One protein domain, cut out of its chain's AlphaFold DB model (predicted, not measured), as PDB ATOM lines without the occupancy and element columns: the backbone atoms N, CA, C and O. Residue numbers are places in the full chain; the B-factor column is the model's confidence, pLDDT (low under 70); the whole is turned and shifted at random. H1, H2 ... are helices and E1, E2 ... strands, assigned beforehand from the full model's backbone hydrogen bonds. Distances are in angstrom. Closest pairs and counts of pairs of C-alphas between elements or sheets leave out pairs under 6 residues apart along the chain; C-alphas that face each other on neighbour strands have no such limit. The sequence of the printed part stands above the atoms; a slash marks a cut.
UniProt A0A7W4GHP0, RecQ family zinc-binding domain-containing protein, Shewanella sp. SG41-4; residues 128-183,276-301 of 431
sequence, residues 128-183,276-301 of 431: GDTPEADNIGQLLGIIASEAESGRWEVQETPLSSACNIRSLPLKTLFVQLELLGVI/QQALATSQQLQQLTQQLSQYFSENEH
ATOM      1  N   GLY A 128      49.759  -4.965 -26.075       93.19
ATOM      2  CA  GLY A 128      50.195  -5.456 -27.373       93.19
ATOM      3  C   GLY A 128      49.049  -5.995 -28.234       93.19
ATOM      4  O   GLY A 128      49.148  -5.937 -29.461       93.19
ATOM      5  N   ASP A 129      47.981  -6.486 -27.606       94.75
ATOM      6  CA  ASP A 129      46.766  -6.967 -28.263       94.75
ATOM      7  C   ASP A 129      45.716  -5.855 -28.450       94.75
ATOM      8  O   ASP A 129      44.695  -6.092 -29.087       94.75
ATOM      9  N   THR A 130      45.988  -4.628 -27.992       96.19
ATOM     10  CA  THR A 130      45.206  -3.426 -28.313       96.19
ATOM     11  C   THR A 130      45.743  -2.764 -29.593       96.19
ATOM     12  O   THR A 130      46.837  -2.173 -29.580       96.19
ATOM     13  N   PRO A 131      45.020  -2.863 -30.726       96.19
ATOM     14  CA  PRO A 131      45.372  -2.170 -31.959       96.19
ATOM     15  C   PRO A 131      45.137  -0.661 -31.840       96.19
ATOM     16  O   PRO A 131      44.190  -0.210 -31.199       96.19
ATOM     17  N   GLU A 132      46.001   0.125 -32.481       94.88
ATOM     18  CA  GLU A 132      45.853   1.582 -32.538       94.88
ATOM     19  C   GLU A 132      44.767   1.973 -33.552       94.88
ATOM     20  O   GLU A 132      44.545   1.261 -34.537       94.88
ATOM     21  N   ALA A 133      44.121   3.127 -33.352       95.88
ATOM     22  CA  ALA A 133      43.067   3.610 -34.247       95.88
ATOM     23  C   ALA A 133      43.545   3.712 -35.704       95.88
ATOM     24  O   ALA A 133      42.852   3.256 -36.610       95.88
ATOM     25  N   ASP A 134      44.765   4.203 -35.925       93.94
ATOM     26  CA  ASP A 134      45.373   4.288 -37.258       93.94
ATOM     27  C   ASP A 134      45.538   2.905 -37.905       93.94
ATOM     28  O   ASP A 134      45.316   2.746 -39.105       93.94
ATOM     29  N   ASN A 135      45.878   1.879 -37.118       95.62
ATOM     30  CA  ASN A 135      46.020   0.507 -37.607       95.62
ATOM     31  C   ASN A 135      44.664  -0.104 -37.981       95.62
ATOM     32  O   ASN A 135      44.557  -0.782 -39.004       95.62
ATOM     33  N   ILE A 136      43.621   0.159 -37.186       97.81
ATOM     34  CA  ILE A 136      42.245  -0.238 -37.516       97.81
ATOM     35  C   ILE A 136      41.781   0.492 -38.781       97.81
ATOM     36  O   ILE A 136      41.264  -0.145 -39.695       97.81
ATOM     37  N   GLY A 137      42.011   1.802 -38.879       96.69
ATOM     38  CA  GLY A 137      41.681   2.585 -40.068       96.69
ATOM     39  C   GLY A 137      42.391   2.062 -41.317       96.69
ATOM     40  O   GLY A 137      41.772   1.927 -42.371       96.69
ATOM     41  N   GLN A 138      43.662   1.672 -41.190       95.19
ATOM     42  CA  GLN A 138      44.418   1.039 -42.268       95.19
ATOM     43  C   GLN A 138      43.818  -0.311 -42.681       95.19
ATOM     44  O   GLN A 138      43.699  -0.570 -43.875       95.19
ATOM     45  N   LEU A 139      43.409  -1.157 -41.727       97.25
ATOM     46  CA  LEU A 139      42.701  -2.408 -42.020       97.25
ATOM     47  C   LEU A 139      41.420  -2.146 -42.825       97.25
ATOM     48  O   LEU A 139      41.207  -2.779 -43.854       97.25
ATOM     49  N   LEU A 140      40.586  -1.204 -42.381       97.50
ATOM     50  CA  LEU A 140      39.341  -0.868 -43.074       97.50
ATOM     51  C   LEU A 140      39.598  -0.303 -44.476       97.50
ATOM     52  O   LEU A 140      38.882  -0.646 -45.412       97.50
ATOM     53  N   GLY A 141      40.640   0.517 -44.628       95.31
ATOM     54  CA  GLY A 141      41.081   1.028 -45.924       95.31
ATOM     55  C   GLY A 141      41.546  -0.082 -46.868       95.31
ATOM     56  O   GLY A 141      41.170  -0.069 -48.036       95.31
ATOM     57  N   ILE A 142      42.295  -1.069 -46.359       95.56
ATOM     58  CA  ILE A 142      42.702  -2.258 -47.122       95.56
ATOM     59  C   ILE A 142      41.461  -3.005 -47.618       95.56
ATOM     60  O   ILE A 142      41.331  -3.193 -48.825       95.56
ATOM     61  N   ILE A 143      40.514  -3.330 -46.725       96.06
ATOM     62  CA  ILE A 143      39.261  -4.013 -47.090       96.06
ATOM     63  C   ILE A 143      38.508  -3.220 -48.165       96.06
ATOM     64  O   ILE A 143      38.091  -3.789 -49.166       96.06
ATOM     65  N   ALA A 144      38.362  -1.905 -47.988       94.25
ATOM     66  CA  ALA A 144      37.661  -1.053 -48.944       94.25
ATOM     67  C   ALA A 144      38.347  -1.011 -50.322       94.25
ATOM     68  O   ALA A 144      37.663  -0.946 -51.340       94.25
ATOM     69  N   SER A 145      39.684  -1.046 -50.356       93.06
ATOM     70  CA  SER A 145      40.469  -0.971 -51.595       93.06
ATOM     71  C   SER A 145      40.604  -2.305 -52.335       93.06
ATOM     72  O   SER A 145      40.671  -2.308 -53.560       93.06
ATOM     73  N   GLU A 146      40.646  -3.421 -51.605       94.25
ATOM     74  CA  GLU A 146      40.847  -4.768 -52.154       94.25
ATOM     75  C   GLU A 146      39.523  -5.510 -52.403       94.25
ATOM     76  O   GLU A 146      39.524  -6.574 -53.019       94.25
ATOM     77  N   ALA A 147      38.388  -4.993 -51.917       92.19
ATOM     78  CA  ALA A 147      37.082  -5.604 -52.145       92.19
ATOM     79  C   ALA A 147      36.603  -5.392 -53.592       92.19
ATOM     80  O   ALA A 147      36.008  -4.366 -53.937       92.19
ATOM     81  N   GLU A 148      36.778  -6.406 -54.432       88.38
ATOM     82  CA  GLU A 148      36.326  -6.412 -55.819       88.38
ATOM     83  C   GLU A 148      34.922  -7.015 -55.942       88.38
ATOM     84  O   GLU A 148      34.657  -8.141 -55.520       88.38
ATOM     85  N   SER A 149      33.992  -6.274 -56.553       87.88
ATOM     86  CA  SER A 149      32.605  -6.729 -56.772       87.88
ATOM     87  C   SER A 149      31.913  -7.260 -55.501       87.88
ATOM     88  O   SER A 149      31.162  -8.232 -55.553       87.88
ATOM     89  N   GLY A 150      32.188  -6.638 -54.350       90.62
ATOM     90  CA  GLY A 150      31.624  -7.028 -53.054       90.62
ATOM     91  C   GLY A 150      32.282  -8.244 -52.398       90.62
ATOM     92  O   GLY A 150      31.755  -8.722 -51.400       90.62
ATOM     93  N   ARG A 151      33.415  -8.741 -52.910       94.12
ATOM     94  CA  ARG A 151      34.175  -9.842 -52.303       94.12
ATOM     95  C   ARG A 151      35.594  -9.410 -51.973       94.12
ATOM     96  O   ARG A 151      36.232  -8.724 -52.761       94.12
ATOM     97  N   TRP A 152      36.086  -9.843 -50.821       95.75
ATOM     98  CA  TRP A 152      37.448  -9.581 -50.371       95.75
ATOM     99  C   TRP A 152      38.143 -10.890 -50.017       95.75
ATOM    100  O   TRP A 152      37.651 -11.670 -49.198       95.75
ATOM    101  N   GLU A 153      39.285 -11.131 -50.653       93.12
ATOM    102  CA  GLU A 153      40.111 -12.311 -50.429       93.12
ATOM    103  C   GLU A 153      41.344 -11.937 -49.611       93.12
ATOM    104  O   GLU A 153      42.093 -11.034 -49.973       93.12
ATOM    105  N   VAL A 154      41.581 -12.643 -48.508       94.00
ATOM    106  CA  VAL A 154      42.598 -12.235 -47.541       94.00
ATOM    107  C   VAL A 154      43.382 -13.405 -46.972       94.00
ATOM    108  O   VAL A 154      42.844 -14.453 -46.613       94.00
ATOM    109  N   GLN A 155      44.688 -13.188 -46.817       90.69
ATOM    110  CA  GLN A 155      45.564 -14.034 -46.014       90.69
ATOM    111  C   GLN A 155      45.900 -13.320 -44.704       90.69
ATOM    112  O   GLN A 155      46.354 -12.174 -44.698       90.69
ATOM    113  N   GLU A 156      45.724 -14.018 -43.583       89.31
ATOM    114  CA  GLU A 156      45.839 -13.430 -42.244       89.31
ATOM    115  C   GLU A 156      47.246 -12.878 -41.950       89.31
ATOM    116  O   GLU A 156      47.390 -11.752 -41.478       89.31
ATOM    117  N   THR A 157      48.300 -13.645 -42.251       88.50
ATOM    118  CA  THR A 157      49.683 -13.257 -41.920       88.50
ATOM    119  C   THR A 157      50.157 -12.015 -42.687       88.50
ATOM    120  O   THR A 157      50.684 -11.101 -42.042       88.50
ATOM    121  N   PRO A 158      49.986 -11.921 -44.025       90.38
ATOM    122  CA  PRO A 158      50.291 -10.692 -44.755       90.38
ATOM    123  C   PRO A 158      49.500  -9.488 -44.243       90.38
ATOM    124  O   PRO A 158      50.101  -8.444 -43.993       90.38
ATOM    125  N   LEU A 159      48.194  -9.650 -44.007       93.69
ATOM    126  CA  LEU A 159      47.345  -8.564 -43.524       93.69
ATOM    127  C   LEU A 159      47.776  -8.067 -42.143       93.69
ATOM    128  O   LEU A 159      47.940  -6.864 -41.953       93.69
ATOM    129  N   SER A 160      48.024  -8.978 -41.197       93.56
ATOM    130  CA  SER A 160      48.528  -8.659 -39.856       93.56
ATOM    131  C   SER A 160      49.787  -7.788 -39.922       93.56
ATOM    132  O   SER A 160      49.917  -6.803 -39.194       93.56
ATOM    133  N   SER A 161      50.704  -8.107 -40.839       89.62
ATOM    134  CA  SER A 161      51.922  -7.323 -41.045       89.62
ATOM    135  C   SER A 161      51.680  -5.993 -41.759       89.62
ATOM    136  O   SER A 161      52.378  -5.024 -41.461       89.62
ATOM    137  N   ALA A 162      50.716  -5.935 -42.679       89.69
ATOM    138  CA  ALA A 162      50.359  -4.725 -43.410       89.69
ATOM    139  C   ALA A 162      49.734  -3.667 -42.492       89.69
ATOM    140  O   ALA A 162      50.190  -2.529 -42.509       89.69
ATOM    141  N   CYS A 163      48.763  -4.054 -41.657       93.44
ATOM    142  CA  CYS A 163      48.079  -3.151 -40.724       93.44
ATOM    143  C   CYS A 163      48.745  -3.047 -39.343       93.44
ATOM    144  O   CYS A 163      48.276  -2.297 -38.500       93.44
ATOM    145  N   ASN A 164      49.830  -3.786 -39.085       93.44
ATOM    146  CA  ASN A 164      50.506  -3.852 -37.781       93.44
ATOM    147  C   ASN A 164      49.612  -4.324 -36.608       93.44
ATOM    148  O   ASN A 164      49.849  -3.981 -35.450       93.44
ATOM    149  N   ILE A 165      48.617  -5.169 -36.880       95.50
ATOM    150  CA  ILE A 165      47.722  -5.748 -35.866       95.50
ATOM    151  C   ILE A 165      48.082  -7.214 -35.653       95.50
ATOM    152  O   ILE A 165      48.192  -7.973 -36.615       95.50
ATOM    153  N   ARG A 166      48.284  -7.647 -34.404       94.25
ATOM    154  CA  ARG A 166      48.583  -9.056 -34.096       94.25
ATOM    155  C   ARG A 166      47.447  -9.986 -34.546       94.25
ATOM    156  O   ARG A 166      46.289  -9.596 -34.605       94.25
ATOM    157  N   SER A 167      47.785 -11.245 -34.806       92.06
ATOM    158  CA  SER A 167      46.847 -12.276 -35.280       92.06
ATOM    159  C   SER A 167      45.578 -12.398 -34.417       92.06
ATOM    160  O   SER A 167      44.471 -12.400 -34.952       92.06
ATOM    161  N   LEU A 168      45.708 -12.425 -33.084       92.69
ATOM    162  CA  LEU A 168      44.556 -12.534 -32.182       92.69
ATOM    163  C   LEU A 168      43.599 -11.325 -32.271       92.69
ATOM    164  O   LEU A 168      42.431 -11.542 -32.594       92.69
ATOM    165  N   PRO A 169      44.039 -10.066 -32.060       96.50
ATOM    166  CA  PRO A 169      43.149  -8.918 -32.223       96.50
ATOM    167  C   PRO A 169      42.646  -8.728 -33.654       96.50
ATOM    168  O   PRO A 169      41.536  -8.236 -33.827       96.50
ATOM    169  N   LEU A 170      43.387  -9.167 -34.679       97.31
ATOM    170  CA  LEU A 170      42.899  -9.159 -36.060       97.31
ATOM    171  C   LEU A 170      41.680 -10.079 -36.237       97.31
ATOM    172  O   LEU A 170      40.688  -9.676 -36.836       97.31
ATOM    173  N   LYS A 171      41.707 -11.287 -35.658       96.00
ATOM    174  CA  LYS A 171      40.537 -12.182 -35.641       96.00
ATOM    175  C   LYS A 171      39.376 -11.581 -34.865       96.00
ATOM    176  O   LYS A 171      38.241 -11.649 -35.323       96.00
ATOM    177  N   THR A 172      39.654 -10.959 -33.718       97.50
ATOM    178  CA  THR A 172      38.629 -10.242 -32.951       97.50
ATOM    179  C   THR A 172      38.001  -9.126 -33.785       97.50
ATOM    180  O   THR A 172      36.782  -8.999 -33.786       97.50
ATOM    181  N   LEU A 173      38.795  -8.364 -34.547       98.06
ATOM    182  CA  LEU A 173      38.288  -7.350 -35.477       98.06
ATOM    183  C   LEU A 173      37.389  -7.959 -36.550       98.06
ATOM    184  O   LEU A 173      36.327  -7.408 -36.797       98.06
ATOM    185  N   PHE A 174      37.754  -9.097 -37.147       97.50
ATOM    186  CA  PHE A 174      36.886  -9.773 -38.119       97.50
ATOM    187  C   PHE A 174      35.536 -10.163 -37.524       97.50
ATOM    188  O   PHE A 174      34.509  -9.886 -38.136       97.50
ATOM    189  N   VAL A 175      35.523 -10.712 -36.309       97.56
ATOM    190  CA  VAL A 175      34.273 -11.029 -35.604       97.56
ATOM    191  C   VAL A 175      33.460  -9.762 -35.333       97.56
ATOM    192  O   VAL A 175      32.257  -9.747 -35.565       97.56
ATOM    193  N   GLN A 176      34.090  -8.674 -34.877       97.81
ATOM    194  CA  GLN A 176      33.375  -7.413 -34.650       97.81
ATOM    195  C   GLN A 176      32.815  -6.829 -35.954       97.81
ATOM    196  O   GLN A 176      31.681  -6.368 -35.980       97.81
ATOM    197  N   LEU A 177      33.571  -6.889 -37.051       97.62
ATOM    198  CA  LEU A 177      33.113  -6.451 -38.369       97.62
ATOM    199  C   LEU A 177      31.947  -7.297 -38.886       97.62
ATOM    200  O   LEU A 177      31.029  -6.749 -39.493       97.62
ATOM    201  N   GLU A 178      31.956  -8.603 -38.619       97.38
ATOM    202  CA  GLU A 178      30.841  -9.498 -38.934       97.38
ATOM    203  C   GLU A 178      29.589  -9.157 -38.121       97.38
ATOM    204  O   GLU A 178      28.510  -8.999 -38.690       97.38
ATOM    205  N   LEU A 179      29.729  -8.955 -36.806       97.19
ATOM    206  CA  LEU A 179      28.620  -8.550 -35.934       97.19
ATOM    207  C   LEU A 179      28.019  -7.195 -36.337       97.19
ATOM    208  O   LEU A 179      26.819  -6.981 -36.176       97.19
ATOM    209  N   LEU A 180      28.839  -6.294 -36.881       96.50
ATOM    210  CA  LEU A 180      28.408  -5.003 -37.423       96.50
ATOM    211  C   LEU A 180      27.872  -5.094 -38.862       96.50
ATOM    212  O   LEU A 180      27.457  -4.080 -39.420       96.50
ATOM    213  N   GLY A 181      27.870  -6.282 -39.473       96.00
ATOM    214  CA  GLY A 181      27.373  -6.513 -40.831       96.00
ATOM    215  C   GLY A 181      28.249  -5.917 -41.937       96.00
ATOM    216  O   GLY A 181      27.770  -5.717 -43.052       96.00
ATOM    217  N   VAL A 182      29.514  -5.607 -41.641       96.88
ATOM    218  CA  VAL A 182      30.471  -5.032 -42.602       96.88
ATOM    219  C   VAL A 182      31.051  -6.113 -43.506       96.88
ATOM    220  O   VAL A 182      31.205  -5.898 -44.708       96.88
ATOM    221  N   ILE A 183      31.355  -7.278 -42.932       97.00
ATOM    222  CA  ILE A 183      31.847  -8.452 -43.657       97.00
ATOM    223  C   ILE A 183      31.020  -9.683 -43.294       97.00
ATOM    224  O   ILE A 183      30.424  -9.741 -42.223       97.00
ATOM    225  N   GLN A 276      29.847  -2.951 -49.204       87.38
ATOM    226  CA  GLN A 276      30.564  -1.787 -49.747       87.38
ATOM    227  C   GLN A 276      30.010  -0.446 -49.251       87.38
ATOM    228  O   GLN A 276      30.772   0.489 -49.020       87.38
ATOM    229  N   GLN A 277      28.698  -0.352 -49.015       87.38
ATOM    230  CA  GLN A 277      28.081   0.870 -48.491       87.38
ATOM    231  C   GLN A 277      28.574   1.239 -47.090       87.38
ATOM    232  O   GLN A 277      28.579   2.419 -46.761       87.38
ATOM    233  N   ALA A 278      28.992   0.267 -46.274       88.56
ATOM    234  CA  ALA A 278      29.511   0.516 -44.930       88.56
ATOM    235  C   ALA A 278      30.935   1.102 -44.942       88.56
ATOM    236  O   ALA A 278      31.371   1.659 -43.938       88.56
ATOM    237  N   LEU A 279      31.648   0.999 -46.070       90.81
ATOM    238  CA  LEU A 279      33.040   1.434 -46.238       90.81
ATOM    239  C   LEU A 279      33.206   2.500 -47.340       90.81
ATOM    240  O   LEU A 279      34.328   2.833 -47.713       90.81
ATOM    241  N   ALA A 280      32.103   3.032 -47.877       87.44
ATOM    242  CA  ALA A 280      32.105   3.849 -49.091       87.44
ATOM    243  C   ALA A 280      32.670   5.265 -48.896       87.44
ATOM    244  O   ALA A 280      33.173   5.868 -49.842       87.44
ATOM    245  N   THR A 281      32.560   5.826 -47.690       91.50
ATOM    246  CA  THR A 281      32.962   7.210 -47.408       91.50
ATOM    247  C   THR A 281      33.992   7.290 -46.290       91.50
ATOM    248  O   THR A 281      33.984   6.498 -45.346       91.50
ATOM    249  N   SER A 282      34.842   8.320 -46.339       91.81
ATOM    250  CA  SER A 282      35.811   8.603 -45.272       91.81
ATOM    251  C   SER A 282      35.138   8.799 -43.910       91.81
ATOM    252  O   SER A 282      35.693   8.396 -42.893       91.81
ATOM    253  N   GLN A 283      33.923   9.359 -43.883       93.69
ATOM    254  CA  GLN A 283      33.153   9.534 -42.651       93.69
ATOM    255  C   GLN A 283      32.739   8.190 -42.036       93.69
ATOM    256  O   GLN A 283      32.884   8.006 -40.830       93.69
ATOM    257  N   GLN A 284      32.262   7.241 -42.846       93.38
ATOM    258  CA  GLN A 284      31.886   5.908 -42.362       93.38
ATOM    259  C   GLN A 284      33.104   5.126 -41.865       93.38
ATOM    260  O   GLN A 284      33.055   4.539 -40.785       93.38
ATOM    261  N   LEU A 285      34.221   5.184 -42.599       94.38
ATOM    262  CA  LEU A 285      35.487   4.579 -42.174       94.38
ATOM    263  C   LEU A 285      35.954   5.144 -40.827       94.38
ATOM    264  O   LEU A 285      36.356   4.383 -39.947       94.38
ATOM    265  N   GLN A 286      35.861   6.462 -40.634       95.31
ATOM    266  CA  GLN A 286      36.229   7.110 -39.377       95.31
ATOM    267  C   GLN A 286      35.306   6.694 -38.222       95.31
ATOM    268  O   GLN A 286      35.796   6.374 -37.140       95.31
ATOM    269  N   GLN A 287      33.988   6.648 -38.447       96.19
ATOM    270  CA  GLN A 287      33.019   6.204 -37.439       96.19
ATOM    271  C   GLN A 287      33.265   4.751 -37.016       96.19
ATOM    272  O   GLN A 287      33.328   4.460 -35.821       96.19
ATOM    273  N   LEU A 288      33.472   3.853 -37.981       96.81
ATOM    274  CA  LEU A 288      33.753   2.445 -37.712       96.81
ATOM    275  C   LEU A 288      35.100   2.263 -36.998       96.81
ATOM    276  O   LEU A 288      35.191   1.508 -36.032       96.81
ATOM    277  N   THR A 289      36.128   3.012 -37.412       98.06
ATOM    278  CA  THR A 289      37.433   3.040 -36.731       98.06
ATOM    279  C   THR A 289      37.278   3.447 -35.271       98.06
ATOM    280  O   THR A 289      37.834   2.787 -34.394       98.06
ATOM    281  N   GLN A 290      36.513   4.507 -34.997       97.44
ATOM    282  CA  GLN A 290      36.270   4.998 -33.642       97.44
ATOM    283  C   GLN A 290      35.525   3.964 -32.793       97.44
ATOM    284  O   GLN A 290      35.952   3.684 -31.675       97.44
ATOM    285  N   GLN A 291      34.460   3.360 -33.326       97.88
ATOM    286  CA  GLN A 291      33.680   2.343 -32.620       97.88
ATOM    287  C   GLN A 291      34.532   1.117 -32.257       97.88
ATOM    288  O   GLN A 291      34.507   0.655 -31.116       97.88
ATOM    289  N   LEU A 292      35.323   0.609 -33.204       98.12
ATOM    290  CA  LEU A 292      36.204  -0.537 -32.972       98.12
ATOM    291  C   LEU A 292      37.341  -0.182 -32.004       98.12
ATOM    292  O   LEU A 292      37.643  -0.956 -31.100       98.12
ATOM    293  N   SER A 293      37.934   1.006 -32.140       97.62
ATOM    294  CA  SER A 293      38.976   1.496 -31.226       97.62
ATOM    295  C   SER A 293      38.458   1.607 -29.792       97.62
ATOM    296  O   SER A 293      39.140   1.197 -28.855       97.62
ATOM    297  N   GLN A 294      37.233   2.111 -29.616       97.69
ATOM    298  CA  GLN A 294      36.584   2.191 -28.312       97.69
ATOM    299  C   GLN A 294      36.362   0.799 -27.710       97.69
ATOM    300  O   GLN A 294      36.714   0.587 -26.553       97.69
ATOM    301  N   TYR A 295      35.875  -0.168 -28.494       97.88
ATOM    302  CA  TYR A 295      35.721  -1.554 -28.039       97.88
ATOM    303  C   TYR A 295      37.035  -2.141 -27.494       97.88
ATOM    304  O   TYR A 295      37.059  -2.722 -26.406       97.88
ATOM    305  N   PHE A 296      38.147  -1.966 -28.218       97.69
ATOM    306  CA  PHE A 296      39.450  -2.463 -27.768       97.69
ATOM    307  C   PHE A 296      39.977  -1.713 -26.543       97.69
ATOM    308  O   PHE A 296      40.510  -2.352 -25.642       97.69
ATOM    309  N   SER A 297      39.784  -0.395 -26.467       95.75
ATOM    310  CA  SER A 297      40.183   0.403 -25.302       95.75
ATOM    311  C   SER A 297      39.401   0.021 -24.039       95.75
ATOM    312  O   SER A 297      39.982  -0.118 -22.963       95.75
ATOM    313  N   GLU A 298      38.094  -0.224 -24.159       96.94
ATOM    314  CA  GLU A 298      37.269  -0.696 -23.044       96.94
ATOM    315  C   GLU A 298      37.684  -2.097 -22.581       96.94
ATOM    316  O   GLU A 298      37.743  -2.355 -21.376       96.94
ATOM    317  N   ASN A 299      37.989  -3.004 -23.514       95.38
ATOM    318  CA  ASN A 299      38.497  -4.332 -23.177       95.38
ATOM    319  C   ASN A 299      39.885  -4.275 -22.534       95.38
ATOM    320  O   ASN A 299      40.101  -4.958 -21.537       95.38
ATOM    321  N   GLU A 300      40.797  -3.444 -23.043       95.50
ATOM    322  CA  GLU A 300      42.101  -3.206 -22.419       95.50
ATOM    323  C   GLU A 300      41.928  -2.790 -20.958       95.50
ATOM    324  O   GLU A 300      42.494  -3.415 -20.062       95.50
ATOM    325  N   HIS A 301      41.087  -1.785 -20.699       95.50
ATOM    326  CA  HIS A 301      40.852  -1.302 -19.343       95.50
ATOM    327  C   HIS A 301      40.288  -2.399 -18.429       95.50
ATOM    328  O   HIS A 301      40.777  -2.587 -17.313       95.50
TER     329      HIS A 301
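What this domain is: This is residues 128 to 183 and 276 to 301 of the 431 residues of the protein "RecQ family zinc-binding domain-containing protein" of Shewanella sp. SG41-4 (UniProt A0A7W4GHP0). Four helices make a compact cluster with H1 nearest its middle: the long H4 crosses H1 at residues 285 to 293, the short H2 packs on residues 135 to 139 of H1 from elsewhere, and H3 makes a corner with H2 through its residues 167 to 170 and runs close to H4 without clearly touching it. The 82 printed residues include H1, E1, H2, H3 and H4 in this order, mostly helix, with a radius of gyration of the C-alphas of 11.8 A and spans of 38 by 27 by 20 A.

How they stand to each other: H4, residues 282 to 301, touches H1, residues 133 to 146, at a steep tilt of 45 degrees, opposite ways; the closest C-alphas, of Thr 289 and Gly 137, are 5.4 A apart. H2, residues 156 to 163, touches H1 at a steep tilt of 61 degrees, closest at the C-alphas of Cys 163 and Asn 135, 5.2 A. H3, residues 167 to 179, touches H2, about perpendicular at 90 degrees, closest at the C-alphas of Ser 167 and Ser 160, 6.1 A. E1, residues 151 to 154, pairs with no named strand. In H1, H2, H3 and H4 every O i to N i+4 pair is within hydrogen-bond range.

Where its parts are: H4 measures 28.2 A from first to last C-alpha, H1 19.9 A. C-alpha 133 is at (43.067, 3.610, -34.247), C-alpha 301 at (40.852, -1.302, -19.343).

The domain as a whole: Residues 184 to 275 are not printed; C-alphas 183 and 276 are 9.1 A apart. No printed residue is under 70 in pLDDT.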